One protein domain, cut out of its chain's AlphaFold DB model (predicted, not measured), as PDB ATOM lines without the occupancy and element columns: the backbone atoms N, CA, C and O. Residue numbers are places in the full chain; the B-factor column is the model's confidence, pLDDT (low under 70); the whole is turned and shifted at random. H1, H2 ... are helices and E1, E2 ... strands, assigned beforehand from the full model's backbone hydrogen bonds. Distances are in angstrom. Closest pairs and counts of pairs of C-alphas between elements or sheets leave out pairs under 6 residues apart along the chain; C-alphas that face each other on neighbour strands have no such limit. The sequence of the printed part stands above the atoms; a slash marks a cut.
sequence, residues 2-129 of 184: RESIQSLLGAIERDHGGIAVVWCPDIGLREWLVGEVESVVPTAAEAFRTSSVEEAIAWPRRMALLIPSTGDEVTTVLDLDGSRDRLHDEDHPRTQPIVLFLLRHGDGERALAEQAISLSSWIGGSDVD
ATOM      1  N   ARG A   2     -51.020 156.465 125.473       45.38
ATOM      2  CA  ARG A   2     -50.807 155.535 126.613       45.38
ATOM      3  C   ARG A   2     -52.014 154.611 126.851       45.38
ATOM      4  O   ARG A   2     -51.824 153.429 127.099       45.38
ATOM      5  N   GLU A   3     -53.230 155.133 126.697       45.81
ATOM      6  CA  GLU A   3     -54.468 154.336 126.754       45.81
ATOM      7  C   GLU A   3     -54.587 153.349 125.578       45.81
ATOM      8  O   GLU A   3     -54.979 152.204 125.774       45.81
ATOM      9  N   SER A   4     -54.157 153.744 124.374       54.06
ATOM     10  CA  SER A   4     -54.127 152.884 123.181       54.06
ATOM     11  C   SER A   4     -53.136 151.723 123.335       54.06
ATOM     12  O   SER A   4     -53.466 150.585 123.016       54.06
ATOM     13  N   ILE A   5     -51.952 151.984 123.903       61.44
ATOM     14  CA  ILE A   5     -50.946 150.958 124.221       61.44
ATOM     15  C   ILE A   5     -51.464 150.022 125.316       61.44
ATOM     16  O   ILE A   5     -51.325 148.814 125.200       61.44
ATOM     17  N   GLN A   6     -52.120 150.548 126.353       58.31
ATOM     18  CA  GLN A   6     -52.750 149.713 127.380       58.31
ATOM     19  C   GLN A   6     -53.878 148.844 126.818       58.31
ATOM     20  O   GLN A   6     -54.037 147.705 127.245       58.31
ATOM     21  N   SER A   7     -54.632 149.345 125.838       59.31
ATOM     22  CA  SER A   7     -55.640 148.553 125.135       59.31
ATOM     23  C   SER A   7     -55.009 147.458 124.270       59.31
ATOM     24  O   SER A   7     -55.498 146.332 124.269       59.31
ATOM     25  N   LEU A   8     -53.898 147.760 123.589       66.12
ATOM     26  CA  LEU A   8     -53.114 146.788 122.823       66.12
ATOM     27  C   LEU A   8     -52.528 145.699 123.733       66.12
ATOM     28  O   LEU A   8     -52.672 144.519 123.436       66.12
ATOM     29  N   LEU A   9     -51.960 146.066 124.884       65.06
ATOM     30  CA  LEU A   9     -51.500 145.102 125.885       65.06
ATOM     31  C   LEU A   9     -52.646 144.270 126.443       65.06
ATOM     32  O   LEU A   9     -52.508 143.063 126.556       65.06
ATOM     33  N   GLY A  10     -53.787 144.887 126.748       59.25
ATOM     34  CA  GLY A  10     -54.963 144.163 127.218       59.25
ATOM     35  C   GLY A  10     -55.507 143.180 126.180       59.25
ATOM     36  O   GLY A  10     -56.107 142.177 126.555       59.25
ATOM     37  N   ALA A  11     -55.300 143.439 124.888       63.53
ATOM     38  CA  ALA A  11     -55.613 142.491 123.826       63.53
ATOM     39  C   ALA A  11     -54.559 141.374 123.734       63.53
ATOM     40  O   ALA A  11     -54.924 140.207 123.777       63.53
ATOM     41  N   ILE A  12     -53.265 141.713 123.761       67.94
ATOM     42  CA  ILE A  12     -52.156 140.741 123.799       67.94
ATOM     43  C   ILE A  12     -52.261 139.803 125.016       67.94
ATOM     44  O   ILE A  12     -52.004 138.606 124.911       67.94
ATOM     45  N   GLU A  13     -52.650 140.328 126.179       64.06
ATOM     46  CA  GLU A  13     -52.850 139.551 127.403       64.06
ATOM     47  C   GLU A  13     -54.080 138.641 127.318       64.06
ATOM     48  O   GLU A  13     -54.079 137.578 127.927       64.06
ATOM     49  N   ARG A  14     -55.122 138.987 126.550       59.78
ATOM     50  CA  ARG A  14     -56.284 138.095 126.374       59.78
ATOM     51  C   ARG A  14     -55.925 136.813 125.635       59.78
ATOM     52  O   ARG A  14     -56.526 135.779 125.918       59.78
ATOM     53  N   ASP A  15     -54.904 136.855 124.787       64.81
ATOM     54  CA  ASP A  15     -54.412 135.710 124.022       64.81
ATOM     55  C   ASP A  15     -53.283 134.966 124.740       64.81
ATOM     56  O   ASP A  15     -52.273 134.577 124.146       64.81
ATOM     57  N   HIS A  16     -53.455 134.750 126.049       59.72
ATOM     58  CA  HIS A  16     -52.537 133.967 126.870       59.72
ATOM     59  C   HIS A  16     -52.200 132.620 126.202       59.72
ATOM     60  O   HIS A  16     -53.035 131.722 126.115       59.72
ATOM     61  N   GLY A  17     -50.949 132.485 125.750       60.59
ATOM     62  CA  GLY A  17     -50.422 131.267 125.124       60.59
ATOM     63  C   GLY A  17     -50.624 131.157 123.609       60.59
ATOM     64  O   GLY A  17     -50.128 130.204 123.013       60.59
ATOM     65  N   GLY A  18     -51.303 132.122 122.983       80.12
ATOM     66  CA  GLY A  18     -51.558 132.161 121.543       80.12
ATOM     67  C   GLY A  18     -50.613 133.077 120.762       80.12
ATOM     68  O   GLY A  18     -49.480 133.362 121.169       80.12
ATOM     69  N   ILE A  19     -51.108 133.537 119.615       84.38
ATOM     70  CA  ILE A  19     -50.456 134.520 118.750       84.38
ATOM     71  C   ILE A  19     -51.357 135.749 118.697       84.38
ATOM     72  O   ILE A  19     -52.525 135.611 118.353       84.38
ATOM     73  N   ALA A  20     -50.795 136.919 118.984       85.38
ATOM     74  CA  ALA A  20     -51.437 138.208 118.759       85.38
ATOM     75  C   ALA A  20     -50.787 138.876 117.544       85.38
ATOM     76  O   ALA A  20     -49.557 138.910 117.451       85.38
ATOM     77  N   VAL A  21     -51.585 139.414 116.622       85.50
ATOM     78  CA  VAL A  21     -51.068 140.153 115.460       85.50
ATOM     79  C   VAL A  21     -51.254 141.642 115.675       85.50
ATOM     80  O   VAL A  21     -52.321 142.093 116.081       85.50
ATOM     81  N   VAL A  22     -50.199 142.401 115.395       85.69
ATOM     82  CA  VAL A  22     -50.210 143.860 115.400       85.69
ATOM     83  C   VAL A  22     -49.985 144.340 113.973       85.69
ATOM     84  O   VAL A  22     -48.905 144.150 113.410       85.69
ATOM     85  N   TRP A  23     -51.005 144.981 113.404       82.25
ATOM     86  CA  TRP A  23     -50.945 145.567 112.066       82.25
ATOM     87  C   TRP A  23     -50.305 146.950 112.108       82.25
ATOM     88  O   TRP A  23     -50.906 147.928 112.545       82.25
ATOM     89  N   CYS A  24     -49.070 147.045 111.645       82.50
ATOM     90  CA  CYS A  24     -48.318 148.285 111.594       82.50
ATOM     91  C   CYS A  24     -48.527 148.971 110.237       82.50
ATOM     92  O   CYS A  24     -48.243 148.359 109.214       82.50
ATOM     93  N   PRO A  25     -48.962 150.239 110.186       77.62
ATOM     94  CA  PRO A  25     -49.099 150.987 108.931       77.62
ATOM     95  C   PRO A  25     -47.809 151.038 108.098       77.62
ATOM     96  O   PRO A  25     -47.852 151.087 106.872       77.62
ATOM     97  N   ASP A  26     -46.659 151.015 108.770       80.31
ATOM     98  CA  ASP A  26     -45.338 151.171 108.178       80.31
ATOM     99  C   ASP A  26     -44.232 150.651 109.119       80.31
ATOM    100  O   ASP A  26     -44.458 150.298 110.281       80.31
ATOM    101  N   ILE A  27     -42.998 150.655 108.611       77.88
ATOM    102  CA  ILE A  27     -41.812 150.159 109.320       77.88
ATOM    103  C   ILE A  27     -41.435 151.047 110.516       77.88
ATOM    104  O   ILE A  27     -41.062 150.523 111.561       77.88
ATOM    105  N   GLY A  28     -41.518 152.371 110.395       75.62
ATOM    106  CA  GLY A  28     -41.181 153.301 111.473       75.62
ATOM    107  C   GLY A  28     -42.101 153.137 112.680       75.62
ATOM    108  O   GLY A  28     -41.616 152.998 113.806       75.62
ATOM    109  N   LEU A  29     -43.415 153.071 112.451       77.50
ATOM    110  CA  LEU A  29     -44.376 152.830 113.527       77.50
ATOM    111  C   LEU A  29     -44.235 151.426 114.114       77.50
ATOM    112  O   LEU A  29     -44.378 151.267 115.325       77.50
ATOM    113  N   ARG A  30     -43.895 150.422 113.300       84.62
ATOM    114  CA  ARG A  30     -43.593 149.069 113.784       84.62
ATOM    115  C   ARG A  30     -42.448 149.067 114.789       84.62
ATOM    116  O   ARG A  30     -42.611 148.553 115.890       84.62
ATOM    117  N   GLU A  31     -41.303 149.650 114.436       85.44
ATOM    118  CA  GLU A  31     -40.131 149.673 115.322       85.44
ATOM    119  C   GLU A  31     -40.406 150.450 116.617       85.44
ATOM    120  O   GLU A  31     -39.979 150.037 117.699       85.44
ATOM    121  N   TRP A  32     -41.161 151.548 116.520       82.56
ATOM    122  CA  TRP A  32     -41.604 152.300 117.691       82.56
ATOM    123  C   TRP A  32     -42.550 151.476 118.579       82.56
ATOM    124  O   TRP A  32     -42.302 151.360 119.778       82.56
ATOM    125  N   LEU A  33     -43.573 150.833 118.003       81.50
ATOM    126  CA  LEU A  33     -44.528 149.988 118.734       81.50
ATOM    127  C   LEU A  33     -43.843 148.811 119.426       81.50
ATOM    128  O   LEU A  33     -44.171 148.506 120.569       81.50
ATOM    129  N   VAL A  34     -42.875 148.169 118.769       88.06
ATOM    130  CA  VAL A  34     -42.060 147.109 119.379       88.06
ATOM    131  C   VAL A  34     -41.358 147.633 120.632       88.06
ATOM    132  O   VAL A  34     -41.391 146.974 121.671       88.06
ATOM    133  N   GLY A  35     -40.733 148.813 120.545       85.31
ATOM    134  CA  GLY A  35     -40.070 149.448 121.683       85.31
ATOM    135  C   GLY A  35     -41.032 149.785 122.818       85.31
ATOM    136  O   GLY A  35     -40.733 149.504 123.979       85.31
ATOM    137  N   GLU A  36     -42.208 150.317 122.487       83.25
ATOM    138  CA  GLU A  36     -43.234 150.624 123.480       83.25
ATOM    139  C   GLU A  36     -43.719 149.358 124.177       83.25
ATOM    140  O   GLU A  36     -43.670 149.316 125.403       83.25
ATOM    141  N   VAL A  37     -44.109 148.317 123.428       83.31
ATOM    142  CA  VAL A  37     -44.563 147.028 123.978       83.31
ATOM    143  C   VAL A  37     -43.495 146.425 124.889       83.31
ATOM    144  O   VAL A  37     -43.797 146.051 126.018       83.31
ATOM    145  N   GLU A  38     -42.235 146.398 124.463       86.88
ATOM    146  CA  GLU A  38     -41.136 145.898 125.296       86.88
ATOM    147  C   GLU A  38     -40.980 146.684 126.610       86.88
ATOM    148  O   GLU A  38     -40.681 146.094 127.648       86.88
ATOM    149  N   SER A  39     -41.215 148.000 126.596       79.81
ATOM    150  CA  SER A  39     -41.047 148.867 127.773       79.81
ATOM    151  C   SER A  39     -42.157 148.742 128.823       79.81
ATOM    152  O   SER A  39     -41.939 149.041 129.999       79.81
ATOM    153  N   VAL A  40     -43.353 148.325 128.403       77.44
ATOM    154  CA  VAL A  40     -44.565 148.294 129.240       77.44
ATOM    155  C   VAL A  40     -44.962 146.885 129.665       77.44
ATOM    156  O   VAL A  40     -45.718 146.732 130.626       77.44
ATOM    157  N   VAL A  41     -44.470 145.860 128.968       80.56
ATOM    158  CA  VAL A  41     -44.724 144.464 129.318       80.56
ATOM    159  C   VAL A  41     -44.133 144.166 130.704       80.56
ATOM    160  O   VAL A  41     -43.000 144.561 130.999       80.56
ATOM    161  N   PRO A  42     -44.870 143.459 131.585       77.44
ATOM    162  CA  PRO A  42     -44.355 143.095 132.897       77.44
ATOM    163  C   PRO A  42     -43.028 142.341 132.790       77.44
ATOM    164  O   PRO A  42     -42.901 141.410 131.998       77.44
ATOM    165  N   THR A  43     -42.061 142.651 133.659       79.88
ATOM    166  CA  THR A  43     -40.750 141.969 133.677       79.88
ATOM    167  C   THR A  43     -40.878 140.443 133.784       79.88
ATOM    168  O   THR A  43     -40.050 139.716 133.250       79.88
ATOM    169  N   ALA A  44     -41.947 139.953 134.422       79.50
ATOM    170  CA  ALA A  44     -42.256 138.529 134.548       79.50
ATOM    171  C   ALA A  44     -42.545 137.814 133.211       79.50
ATOM    172  O   ALA A  44     -42.449 136.592 133.158       79.50
ATOM    173  N   ALA A  45     -42.904 138.542 132.150       82.38
ATOM    174  CA  ALA A  45     -43.099 137.977 130.816       82.38
ATOM    175  C   ALA A  45     -41.784 137.846 130.024       82.38
ATOM    176  O   ALA A  45     -41.784 137.220 128.965       82.38
ATOM    177  N   GLU A  46     -40.678 138.419 130.527       89.38
ATOM    178  CA  GLU A  46     -39.325 138.320 129.957       89.38
ATOM    179  C   GLU A  46     -39.284 138.517 128.431       89.38
ATOM    180  O   GLU A  46     -38.716 137.690 127.702       89.38
ATOM    181  N   ALA A  47     -39.915 139.601 127.962       91.56
ATOM    182  CA  ALA A  47     -40.055 139.909 126.543       91.56
ATOM    183  C   ALA A  47     -38.705 139.905 125.812       91.56
ATOM    184  O   ALA A  47     -37.675 140.309 126.360       91.56
ATOM    185  N   PHE A  48     -38.707 139.432 124.569       94.62
ATOM    186  CA  PHE A  48     -37.538 139.485 123.698       94.62
ATOM    187  C   PHE A  48     -37.938 139.697 122.247       94.62
ATOM    188  O   PHE A  48     -38.960 139.190 121.787       94.62
ATOM    189  N   ARG A  49     -37.098 140.428 121.520       95.38
ATOM    190  CA  ARG A  49     -37.239 140.634 120.079       95.38
ATOM    191  C   ARG A  49     -36.619 139.464 119.328       95.38
ATOM    192  O   ARG A  49     -35.517 139.037 119.665       95.38
ATOM    193  N   THR A  50     -37.291 138.980 118.294       95.94
ATOM    194  CA  THR A  50     -36.734 137.986 117.372       95.94
ATOM    195  C   THR A  50     -37.338 138.153 115.982       95.94
ATOM    196  O   THR A  50     -38.452 138.642 115.840       95.94
ATOM    197  N   SER A  51     -36.611 137.741 114.949       94.56
ATOM    198  CA  SER A  51     -37.145 137.562 113.594       94.56
ATOM    199  C   SER A  51     -37.317 136.080 113.238       94.56
ATOM    200  O   SER A  51     -37.581 135.756 112.089       94.56
ATOM    201  N   SER A  52     -37.097 135.172 114.196       95.31
ATOM    202  CA  SER A  52     -37.093 133.725 113.993       95.31
ATOM    203  C   SER A  52     -38.305 133.082 114.655       95.31
ATOM    204  O   SER A  52     -38.474 133.151 115.876       95.31
ATOM    205  N   VAL A  53     -39.117 132.392 113.855       94.62
ATOM    206  CA  VAL A  53     -40.245 131.592 114.352       94.62
ATOM    207  C   VAL A  53     -39.759 130.483 115.288       94.62
ATOM    208  O   VAL A  53     -40.337 130.275 116.352       94.62
ATOM    209  N   GLU A  54     -38.655 129.817 114.945       94.44
ATOM    210  CA  GLU A  54     -38.104 128.733 115.765       94.44
ATOM    211  C   GLU A  54     -37.674 129.237 117.148       94.44
ATOM    212  O   GLU A  54     -37.946 128.597 118.163       94.44
ATOM    213  N   GLU A  55     -37.048 130.414 117.208       94.88
ATOM    214  CA  GLU A  55     -36.666 131.024 118.481       94.88
ATOM    215  C   GLU A  55     -37.894 131.468 119.282       94.88
ATOM    216  O   GLU A  55     -37.949 131.245 120.493       94.88
ATOM    217  N   ALA A  56     -38.904 132.041 118.619       93.19
ATOM    218  CA  ALA A  56     -40.157 132.417 119.263       93.19
ATOM    219  C   ALA A  56     -40.834 131.204 119.928       93.19
ATOM    220  O   ALA A  56     -41.290 131.300 121.071       93.19
ATOM    221  N   ILE A  57     -40.843 130.048 119.255       91.69
ATOM    222  CA  ILE A  57     -41.421 128.789 119.753       91.69
ATOM    223  C   ILE A  57     -40.584 128.178 120.878       91.69
ATOM    224  O   ILE A  57     -41.152 127.681 121.850       91.69
ATOM    225  N   ALA A  58     -39.253 128.234 120.782       92.75
ATOM    226  CA  ALA A  58     -38.341 127.606 121.741       92.75
ATOM    227  C   ALA A  58     -38.503 128.114 123.186       92.75
ATOM    228  O   ALA A  58     -38.119 127.421 124.131       92.75
ATOM    229  N   TRP A  59     -39.090 129.301 123.373       92.38
ATOM    230  CA  TRP A  59     -39.278 129.930 124.679       92.38
ATOM    231  C   TRP A  59     -40.764 130.113 125.036       92.38
ATOM    232  O   TRP A  59     -41.241 131.245 125.117       92.38
ATOM    233  N   PRO A  60     -41.511 129.030 125.335       89.12
ATOM    234  CA  PRO A  60     -42.956 129.088 125.595       89.12
ATOM    235  C   PRO A  60     -43.346 129.915 126.832       89.12
ATOM    236  O   PRO A  60     -44.498 130.319 126.984       89.12
ATOM    237  N   ARG A  61     -42.390 130.175 127.732       89.75
ATOM    238  CA  ARG A  61     -42.590 130.963 128.958       89.75
ATOM    239  C   ARG A  61     -42.249 132.442 128.817       89.75
ATOM    240  O   ARG A  61     -42.412 133.175 129.785       89.75
ATOM    241  N   ARG A  62     -41.761 132.865 127.651       91.38
ATOM    242  CA  ARG A  62     -41.322 134.236 127.388       91.38
ATOM    243  C   ARG A  62     -42.155 134.838 126.271       91.38
ATOM    244  O   ARG A  62     -42.495 134.150 125.310       91.38
ATOM    245  N   MET A  63     -42.471 136.121 126.386       91.62
ATOM    246  CA  MET A  63     -43.161 136.839 125.323       91.62
ATOM    247  C   MET A  63     -42.195 137.075 124.162       91.62
ATOM    248  O   MET A  63     -41.157 137.713 124.333       91.62
ATOM    249  N   ALA A  64     -42.533 136.561 122.983       94.81
ATOM    250  CA  ALA A  64     -41.744 136.794 121.780       94.81
ATOM    251  C   ALA A  64     -42.345 137.971 121.009       94.81
ATOM    252  O   ALA A  64     -43.514 137.923 120.638       94.81
ATOM    253  N   LEU A  65     -41.554 139.010 120.758       94.88
ATOM    254  CA  LEU A  65     -41.879 140.093 119.834       94.88
ATOM    255  C   LEU A  65     -41.295 139.696 118.475       94.88
ATOM    256  O   LEU A  65     -40.101 139.884 118.230       94.88
ATOM    257  N   LEU A  66     -42.117 139.053 117.646       95.62
ATOM    258  CA  LEU A  66     -41.729 138.505 116.351       95.62
ATOM    259  C   LEU A  66     -41.836 139.592 115.276       95.62
ATOM    260  O   LEU A  66     -42.927 140.053 114.941       95.62
ATOM    261  N   ILE A  67     -40.681 139.995 114.751       95.12
ATOM    262  CA  ILE A  67     -40.510 141.125 113.836       95.12
ATOM    263  C   ILE A  67     -39.911 140.587 112.533       95.12
ATOM    264  O   ILE A  67     -38.689 140.427 112.432       95.12
ATOM    265  N   PRO A  68     -40.738 140.284 111.521       91.94
ATOM    266  CA  PRO A  68     -40.231 139.864 110.228       91.94
ATOM    267  C   PRO A  68     -39.437 140.992 109.562       91.94
ATOM    268  O   PRO A  68     -39.779 142.180 109.642       91.94
ATOM    269  N   SER A  69     -38.394 140.620 108.827       85.81
ATOM    270  CA  SER A  69     -37.751 141.556 107.901       85.81
ATOM    271  C   SER A  69     -38.717 141.891 106.757       85.81
ATOM    272  O   SER A  69     -39.518 141.051 106.368       85.81
ATOM    273  N   THR A  70     -38.634 143.090 106.170       68.56
ATOM    274  CA  THR A  70     -39.573 143.562 105.124       68.56
ATOM    275  C   THR A  70     -39.657 142.642 103.894       68.56
ATOM    276  O   THR A  70     -40.654 142.657 103.190       68.56
ATOM    277  N   GLY A  71     -38.632 141.822 103.632       76.06
ATOM    278  CA  GLY A  71     -38.643 140.818 102.558       76.06
ATOM    279  C   GLY A  71     -39.026 139.400 102.992       76.06
ATOM    280  O   GLY A  71     -38.975 138.497 102.165       76.06
ATOM    281  N   ASP A  72     -39.351 139.191 104.268       88.62
ATOM    282  CA  ASP A  72     -39.502 137.866 104.882       88.62
ATOM    283  C   ASP A  72     -40.827 137.693 105.644       88.62
ATOM    284  O   ASP A  72     -41.035 136.691 106.328       88.62
ATOM    285  N   GLU A  73     -41.746 138.659 105.523       88.75
ATOM    286  CA  GLU A  73     -43.074 138.582 106.146       88.75
ATOM    287  C   GLU A  73     -43.829 137.321 105.713       88.75
ATOM    288  O   GLU A  73     -44.405 136.633 106.551       88.75
ATOM    289  N   VAL A  74     -43.770 136.978 104.419       91.62
ATOM    290  CA  VAL A  74     -44.420 135.778 103.870       91.62
ATOM    291  C   VAL A  74     -43.865 134.517 104.516       91.62
ATOM    292  O   VAL A  74     -44.635 133.717 105.040       91.62
ATOM    293  N   THR A  75     -42.542 134.336 104.492       93.62
ATOM    294  CA  THR A  75     -41.894 133.151 105.065       93.62
ATOM    295  C   THR A  75     -42.216 133.037 106.544       93.62
ATOM    296  O   THR A  75     -42.622 131.976 106.995       93.62
ATOM    297  N   THR A  76     -42.131 134.146 107.284       95.00
ATOM    298  CA  THR A  76     -42.418 134.165 108.722       95.00
ATOM    299  C   THR A  76     -43.854 133.727 109.013       95.00
ATOM    300  O   THR A  76     -44.078 132.921 109.913       95.00
ATOM    301  N   VAL A  77     -44.829 134.214 108.240       92.62
ATOM    302  CA  VAL A  77     -46.241 133.822 108.377       92.62
ATOM    303  C   VAL A  77     -46.441 132.339 108.057       92.62
ATOM    304  O   VAL A  77     -47.112 131.637 108.813       92.62
ATOM    305  N   LEU A  78     -45.843 131.842 106.972       93.44
ATOM    306  CA  LEU A  78     -45.963 130.438 106.567       93.44
ATOM    307  C   LEU A  78     -45.259 129.480 107.538       93.44
ATOM    308  O   LEU A  78     -45.789 128.414 107.838       93.44
ATOM    309  N   ASP A  79     -44.099 129.863 108.063       94.38
ATOM    310  CA  ASP A  79     -43.363 129.084 109.060       94.38
ATOM    311  C   ASP A  79     -44.141 129.007 110.377       94.38
ATOM    312  O   ASP A  79     -44.175 127.958 111.029       94.38
ATOM    313  N   LEU A  80     -44.800 130.103 110.763       91.88
ATOM    314  CA  LEU A  80     -45.649 130.155 111.950       91.88
ATOM    315  C   LEU A  80     -46.907 129.286 111.780       91.88
ATOM    316  O   LEU A  80     -47.254 128.543 112.697       91.88
ATOM    317  N   ASP A  81     -47.532 129.303 110.598       90.75
ATOM    318  CA  ASP A  81     -48.650 128.416 110.234       90.75
ATOM    319  C   ASP A  81     -48.237 126.938 110.259       90.75
ATOM    320  O   ASP A  81     -48.892 126.113 110.898       90.75
ATOM    321  N   GLY A  82     -47.096 126.607 109.649       90.81
ATOM    322  CA  GLY A  82     -46.545 125.251 109.640       90.81
ATOM    323  C   GLY A  82     -46.126 124.750 111.025       90.81
ATOM    324  O   GLY A  82     -46.093 123.542 111.266       90.81
ATOM    325  N   SER A  83     -45.846 125.664 111.953       89.94
ATOM    326  CA  SER A  83     -45.442 125.344 113.323       89.94
ATOM    327  C   SER A  83     -46.585 125.405 114.338       89.94
ATOM    328  O   SER A  83     -46.348 125.208 115.533       89.94
ATOM    329  N   ARG A  84     -47.824 125.634 113.888       84.56
ATOM    330  CA  ARG A  84     -49.011 125.787 114.740       84.56
ATOM    331  C   ARG A  84     -49.167 124.668 115.766       84.56
ATOM    332  O   ARG A  84     -49.421 124.932 116.935       84.56
ATOM    333  N   ASP A  85     -48.974 123.419 115.354       83.06
ATOM    334  CA  ASP A  85     -49.168 122.272 116.249       83.06
ATOM    335  C   ASP A  85     -48.151 122.263 117.408       83.06
ATOM    336  O   ASP A  85     -48.483 121.837 118.510       83.06
ATOM    337  N   ARG A  86     -46.943 122.816 117.210       83.62
ATOM    338  CA  ARG A  86     -45.937 122.976 118.279       83.62
ATOM    339  C   ARG A  86     -46.303 124.074 119.272       83.62
ATOM    340  O   ARG A  86     -45.848 124.042 120.409       83.62
ATOM    341  N   LEU A  87     -47.104 125.051 118.854       80.06
ATOM    342  CA  LEU A  87     -47.608 126.095 119.745       80.06
ATOM    343  C   LEU A  87     -48.749 125.589 120.639       80.06
ATOM    344  O   LEU A  87     -48.976 126.151 121.708       80.06
ATOM    345  N   HIS A  88     -49.416 124.509 120.228       75.50
ATOM    346  CA  HIS A  88     -50.457 123.813 120.985       75.50
ATOM    347  C   HIS A  88     -49.951 122.573 121.737       75.50
ATOM    348  O   HIS A  88     -50.763 121.743 122.137       75.50
ATOM    349  N   ASP A  89     -48.638 122.429 121.932       78.44
ATOM    350  CA  ASP A  89     -48.070 121.299 122.670       78.44
ATOM    351  C   ASP A  89     -48.656 121.237 124.098       78.44
ATOM    352  O   ASP A  89     -48.370 122.087 124.943       78.44
ATOM    353  N   GLU A  90     -49.503 120.234 124.357       75.25
ATOM    354  CA  GLU A  90     -50.172 120.032 125.649       75.25
ATOM    355  C   GLU A  90     -49.188 119.645 126.762       75.25
ATOM    356  O   GLU A  90     -49.451 119.918 127.936       75.25
ATOM    357  N   ASP A  91     -48.045 119.047 126.410       79.38
ATOM    358  CA  ASP A  91     -47.008 118.660 127.366       79.38
ATOM    359  C   ASP A  91     -46.164 119.874 127.792       79.38
ATOM    360  O   ASP A  91     -45.658 119.934 128.919       79.38
ATOM    361  N   HIS A  92     -46.045 120.876 126.914       79.00
ATOM    362  CA  HIS A  92     -45.300 122.113 127.156       79.00
ATOM    363  C   HIS A  92     -46.099 123.349 126.721       79.00
ATOM    364  O   HIS A  92     -45.661 124.085 125.830       79.00
ATOM    365  N   PRO A  93     -47.240 123.631 127.377       82.56
ATOM    366  CA  PRO A  93     -48.130 124.688 126.936       82.56
ATOM    367  C   PRO A  93     -47.435 126.040 127.022       82.56
ATOM    368  O   PRO A  93     -46.781 126.388 128.017       82.56
ATOM    369  N   ARG A  94     -47.605 126.821 125.961       88.12
ATOM    370  CA  ARG A  94     -47.143 128.198 125.909       88.12
ATOM    371  C   ARG A  94     -47.927 129.048 126.912       88.12
ATOM    372  O   ARG A  94     -49.150 128.995 126.961       88.12
ATOM    373  N   THR A  95     -47.223 129.839 127.724       86.19
ATOM    374  CA  THR A  95     -47.826 130.680 128.779       86.19
ATOM    375  C   THR A  95     -47.718 132.174 128.496       86.19
ATOM    376  O   THR A  95     -48.341 132.972 129.189       86.19
ATOM    377  N   GLN A  96     -46.905 132.565 127.515       88.44
ATOM    378  CA  GLN A  96     -46.749 133.948 127.063       88.44
ATOM    379  C   GLN A  96     -46.987 134.021 125.556       88.44
ATOM    380  O   GLN A  96     -46.586 133.095 124.863       88.44
ATOM    381  N   PRO A  97     -47.599 135.077 125.012       88.06
ATOM    382  CA  PRO A  97     -47.941 135.119 123.593       88.06
ATOM    383  C   PRO A  97     -46.709 135.247 122.680       88.06
ATOM    384  O   PRO A  97     -45.596 135.573 123.120       88.06
ATOM    385  N   ILE A  98     -46.906 134.962 121.394       91.06
ATOM    386  CA  ILE A  98     -46.076 135.515 120.315       91.06
ATOM    387  C   ILE A  98     -46.815 136.736 119.777       91.06
ATOM    388  O   ILE A  98     -47.956 136.616 119.343       91.06
ATOM    389  N   VAL A  99     -46.177 137.898 119.805       91.44
ATOM    390  CA  VAL A  99     -46.701 139.129 119.212       91.44
ATOM    391  C   VAL A  99     -46.058 139.285 117.841       91.44
ATOM    392  O   VAL A  99     -44.865 139.568 117.748       91.44
ATOM    393  N   LEU A 100     -46.827 139.041 116.786       91.94
ATOM    394  CA  LEU A 100     -46.385 139.135 115.402       91.94
ATOM    395  C   LEU A 100     -46.673 140.540 114.863       91.94
ATOM    396  O   LEU A 100     -47.827 140.955 114.783       91.94
ATOM    397  N   PHE A 101     -45.628 141.259 114.466       91.44
ATOM    398  CA  PHE A 101     -45.743 142.607 113.912       91.44
ATOM    399  C   PHE A 101     -45.683 142.564 112.382       91.44
ATOM    400  O   PHE A 101     -44.610 142.342 111.820       91.44
ATOM    401  N   LEU A 102     -46.809 142.797 111.707       89.19
ATOM    402  CA  LEU A 102     -46.904 142.779 110.242       89.19
ATOM    403  C   LEU A 102     -47.188 144.165 109.692       89.19
ATOM    404  O   LEU A 102     -47.919 144.939 110.303       89.19
ATOM    405  N   LEU A 103     -46.651 144.464 108.515       85.31
ATOM    406  CA  LEU A 103     -47.039 145.651 107.774       85.31
ATOM    407  C   LEU A 103     -48.455 145.493 107.224       85.31
ATOM    408  O   LEU A 103     -48.803 144.487 106.601       85.31
ATOM    409  N   ARG A 104     -49.265 146.527 107.426       81.50
ATOM    410  CA  ARG A 104     -50.589 146.638 106.835       81.50
ATOM    411  C   ARG A 104     -50.462 146.781 105.325       81.50
ATOM    412  O   ARG A 104     -49.608 147.508 104.819       81.50
ATOM    413  N   HIS A 105     -51.324 146.070 104.615       77.69
ATOM    414  CA  HIS A 105     -51.290 145.872 103.172       77.69
ATOM    415  C   HIS A 105     -49.945 145.309 102.682       77.69
ATOM    416  O   HIS A 105     -49.637 145.376 101.492       77.69
ATOM    417  N   GLY A 106     -49.148 144.760 103.607       80.88
ATOM    418  CA  GLY A 106     -47.881 144.109 103.344       80.88
ATOM    419  C   GLY A 106     -48.068 142.688 102.834       80.88
ATOM    420  O   GLY A 106     -49.171 142.131 102.786       80.88
ATOM    421  N   ASP A 107     -46.951 142.071 102.463       83.94
ATOM    422  CA  ASP A 107     -46.965 140.700 101.968       83.94
ATOM    423  C   ASP A 107     -47.326 139.695 103.074       83.94
ATOM    424  O   ASP A 107     -47.900 138.647 102.774       83.94
ATOM    425  N   GLY A 108     -47.062 140.025 104.344       85.69
ATOM    426  CA  GLY A 108     -47.485 139.218 105.492       85.69
ATOM    427  C   GLY A 108     -49.002 139.139 105.661       85.69
ATOM    428  O   GLY A 108     -49.533 138.047 105.846       85.69
ATOM    429  N   GLU A 109     -49.712 140.267 105.540       85.06
ATOM    430  CA  GLU A 109     -51.184 140.308 105.616       85.06
ATOM    431  C   GLU A 109     -51.809 139.449 104.515       85.06
ATOM    432  O   GLU A 109     -52.667 138.599 104.766       85.06
ATOM    433  N   ARG A 110     -51.311 139.611 103.285       81.19
ATOM    434  CA  ARG A 110     -51.767 138.832 102.135       81.19
ATOM    435  C   ARG A 110     -51.468 137.343 102.301       81.19
ATOM    436  O   ARG A 110     -52.329 136.514 102.018       81.19
ATOM    437  N   ALA A 111     -50.276 136.984 102.783       87.50
ATOM    438  CA  ALA A 111     -49.930 135.596 103.079       87.50
ATOM    439  C   ALA A 111     -50.847 134.998 104.155       87.50
ATOM    440  O   ALA A 111     -51.283 133.855 104.009       87.50
ATOM    441  N   LEU A 112     -51.192 135.772 105.187       85.81
ATOM    442  CA  LEU A 112     -52.101 135.339 106.244       85.81
ATOM    443  C   LEU A 112     -53.511 135.064 105.700       85.81
ATOM    444  O   LEU A 112     -54.102 134.030 106.008       85.81
ATOM    445  N   ALA A 113     -54.024 135.953 104.850       80.81
ATOM    446  CA  ALA A 113     -55.356 135.828 104.263       80.81
ATOM    447  C   ALA A 113     -55.462 134.711 103.208       80.81
ATOM    448  O   ALA A 113     -56.479 134.022 103.134       80.81
ATOM    449  N   GLU A 114     -54.435 134.536 102.371       82.94
ATOM    450  CA  GLU A 114     -54.515 133.688 101.173       82.94
ATOM    451  C   GLU A 114     -53.870 132.307 101.339       82.94
ATOM    452  O   GLU A 114     -54.269 131.364 100.654       82.94
ATOM    453  N   GLN A 115     -52.853 132.178 102.196       85.56
ATOM    454  CA  GLN A 115     -51.982 130.995 102.233       85.56
ATOM    455  C   GLN A 115     -51.971 130.316 103.606       85.56
ATOM    456  O   GLN A 115     -52.132 129.099 103.683       85.56
ATOM    457  N   ALA A 116     -51.854 131.085 104.689       86.62
ATOM    458  CA  ALA A 116     -51.831 130.581 106.060       86.62
ATOM    459  C   ALA A 116     -53.250 130.487 106.654       86.62
ATOM    460  O   ALA A 116     -53.600 131.153 107.629       86.62
ATOM    461  N   ILE A 117     -54.100 129.666 106.027       79.00
ATOM    462  CA  ILE A 117     -55.527 129.522 106.375       79.00
ATOM    463  C   ILE A 117     -55.713 128.984 107.805       79.00
ATOM    464  O   ILE A 117     -56.669 129.340 108.495       79.00
ATOM    465  N   SER A 118     -54.808 128.116 108.270       80.19
ATOM    466  CA  SER A 118     -54.912 127.521 109.607       80.19
ATOM    467  C   SER A 118     -54.610 128.551 110.692       80.19
ATOM    468  O   SER A 118     -55.325 128.627 111.692       80.19
ATOM    469  N   LEU A 119     -53.572 129.350 110.476       80.94
ATOM    470  CA  LEU A 119     -53.143 130.442 111.328       80.94
ATOM    471  C   LEU A 119     -54.162 131.583 111.328       80.94
ATOM    472  O   LEU A 119     -54.529 132.056 112.397       80.94
ATOM    473  N   SER A 120     -54.692 131.984 110.170       77.12
ATOM    474  CA  SER A 120     -55.727 133.025 110.103       77.12
ATOM    475  C   SER A 120     -57.026 132.604 110.789       77.12
ATOM    476  O   SER A 120     -57.618 133.395 111.519       77.12
ATOM    477  N   SER A 121     -57.436 131.336 110.659       72.81
ATOM    478  CA  SER A 121     -58.575 130.800 111.415       72.81
ATOM    479  C   SER A 121     -58.334 130.779 112.926       72.81
ATOM    480  O   SER A 121     -59.300 130.811 113.687       72.81
ATOM    481  N   TRP A 122     -57.079 130.673 113.363       72.75
ATOM    482  CA  TRP A 122     -56.713 130.678 114.776       72.75
ATOM    483  C   TRP A 122     -56.640 132.104 115.340       72.75
ATOM    484  O   TRP A 122     -57.123 132.352 116.442       72.75
ATOM    485  N   ILE A 123     -56.119 133.045 114.553       72.88
ATOM    486  CA  ILE A 123     -55.972 134.463 114.909       72.88
ATOM    487  C   ILE A 123     -57.288 135.238 114.760       72.88
ATOM    488  O   ILE A 123     -57.447 136.275 115.387       72.88
ATOM    489  N   GLY A 124     -58.275 134.743 114.006       54.34
ATOM    490  CA  GLY A 124     -59.546 135.434 113.727       54.34
ATOM    491  C   GLY A 124     -60.427 135.820 114.936       54.34
ATOM    492  O   GLY A 124     -61.510 136.362 114.734       54.34
ATOM    493  N   GLY A 125     -59.998 135.555 116.177       50.50
ATOM    494  CA  GLY A 125     -60.587 136.089 117.417       50.50
ATOM    495  C   GLY A 125     -59.683 137.048 118.219       50.50
ATOM    496  O   GLY A 125     -60.119 137.550 119.251       50.50
ATOM    497  N   SER A 126     -58.461 137.294 117.743       51.03
ATOM    498  CA  SER A 126     -57.306 137.940 118.397       51.03
ATOM    499  C   SER A 126     -56.763 139.114 117.550       51.03
ATOM    500  O   SER A 126     -55.609 139.530 117.641       51.03
ATOM    501  N   ASP A 127     -57.596 139.654 116.663       53.56
ATOM    502  CA  ASP A 127     -57.162 140.690 115.734       53.56
ATOM    503  C   ASP A 127     -57.053 142.039 116.460       53.56
ATOM    504  O   ASP A 127     -58.060 142.646 116.844       53.56
ATOM    505  N   VAL A 128     -55.824 142.495 116.707       50.94
ATOM    506  CA  VAL A 128     -55.566 143.809 117.300       50.94
ATOM    507  C   VAL A 128     -55.301 144.770 116.159       50.94
ATOM    508  O   VAL A 128     -54.167 144.951 115.727       50.94
ATOM    509  N   ASP A 129     -56.368 145.394 115.667       50.50
ATOM    510  CA  ASP A 129     -56.251 146.521 114.753       50.50
ATOM    511  C   ASP A 129     -55.950 147.804 115.558       50.50
ATOM    512  O   ASP A 129     -56.831 148.325 116.253       50.50
TER     513      ASP A 129
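AT A GLANCE: This is residues 2 to 129 of the 184 residues of an uncharacterized protein of Chondromyces apiculatus DSM 436 (UniProt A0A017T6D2). A parallel sheet of four strands, in the order E1 E4 E3 E2, forms the core, with helices on both faces: H1 and H2 cover one, H3 and H4 the other. H6 and H7 pack on H4 and graze the sheet, while the short H5 lies off it. The 128 printed residues hold seven named helices and four named strands, in the order H1 E1 H2 E2 H3 E3 H4 H5 E4 H6 H7; the class is mixed, helices and strands. The whole is compact and rounded, with a radius of gyration of the C-alphas of 13.3 A and spans of 37 by 34 by 24 A.

HOW THE PARTS SIT: E1, residues 19 to 24, and E2, residues 48 to 50, are the edge strands; E4, residues 98 to 103, and E3, residues 64 to 66, are inner. N 22 and O 100 are 2.8 A apart across E1 and E4, N 99 and O 64 2.8 A across E4 and E3, N 65 and O 48 2.8 A across E3 and E2, within hydrogen-bond range. H2, residues 27 to 40, is on one face at a height over the sheet of 8.2 A; the C-alphas of Arg 30 and Phe 101 in E4 are its closest to that strand, 6.8 A. H1, residues 2 to 14, is on the same face, over E1; H1 and H2 only just touch, with 3 pairs of C-alphas within 8 A, the closest those of Leu 9 and Val 37, 7.4 A. On the opposite face are H3, residues 53 to 58, over E3 at a height of 9.0 A, and H4, residues 73 to 82, at 10.5 A. H4 is the hub. It touches H6, residues 107 to 114, at a steep tilt of 41 degrees, the same way, with the closest C-alphas those of Glu 73 and Gly 108, 4.5 A. It touches H7, residues 117 to 123, about perpendicular at 89 degrees, closest at the C-alphas of Asp 81 and Leu 119, 5.0 A. H5, residues 84 to 87, is close but not clearly touching H3, the C-alphas of Ile 57 and Leu 87 being 6.7 A apart. E2, H3, E3 and E3, H4 H5, E4 are strand-helix-strand units, parallel neighbours joined through helices; E1, H2, E2 is a split one, with E4 and E3 between its strands; each crossover is right-handed. Every O i to N i+4 pair is within hydrogen-bond range in H1, H2, H3, H4, H6 and H7; H5 is too short for one.

IN THESE COORDINATES: H1 begins at C-alpha 2, (-50.807, 155.535, 126.613), and is 18.3 A long; H2 is 20.2 A, E4 16.2 A and E1 15.7 A. H7 ends at C-alpha 123, (-55.972, 134.463, 114.909).

THE WHOLE: The C-alphas of Gly 28 and Asp 91 are the farthest apart, 38.6 A. The printed part has no cut and no long link. Mean pLDDT of the printed part is 80.9; residues 2 to 17, 70 and 124 to 129 are under 70.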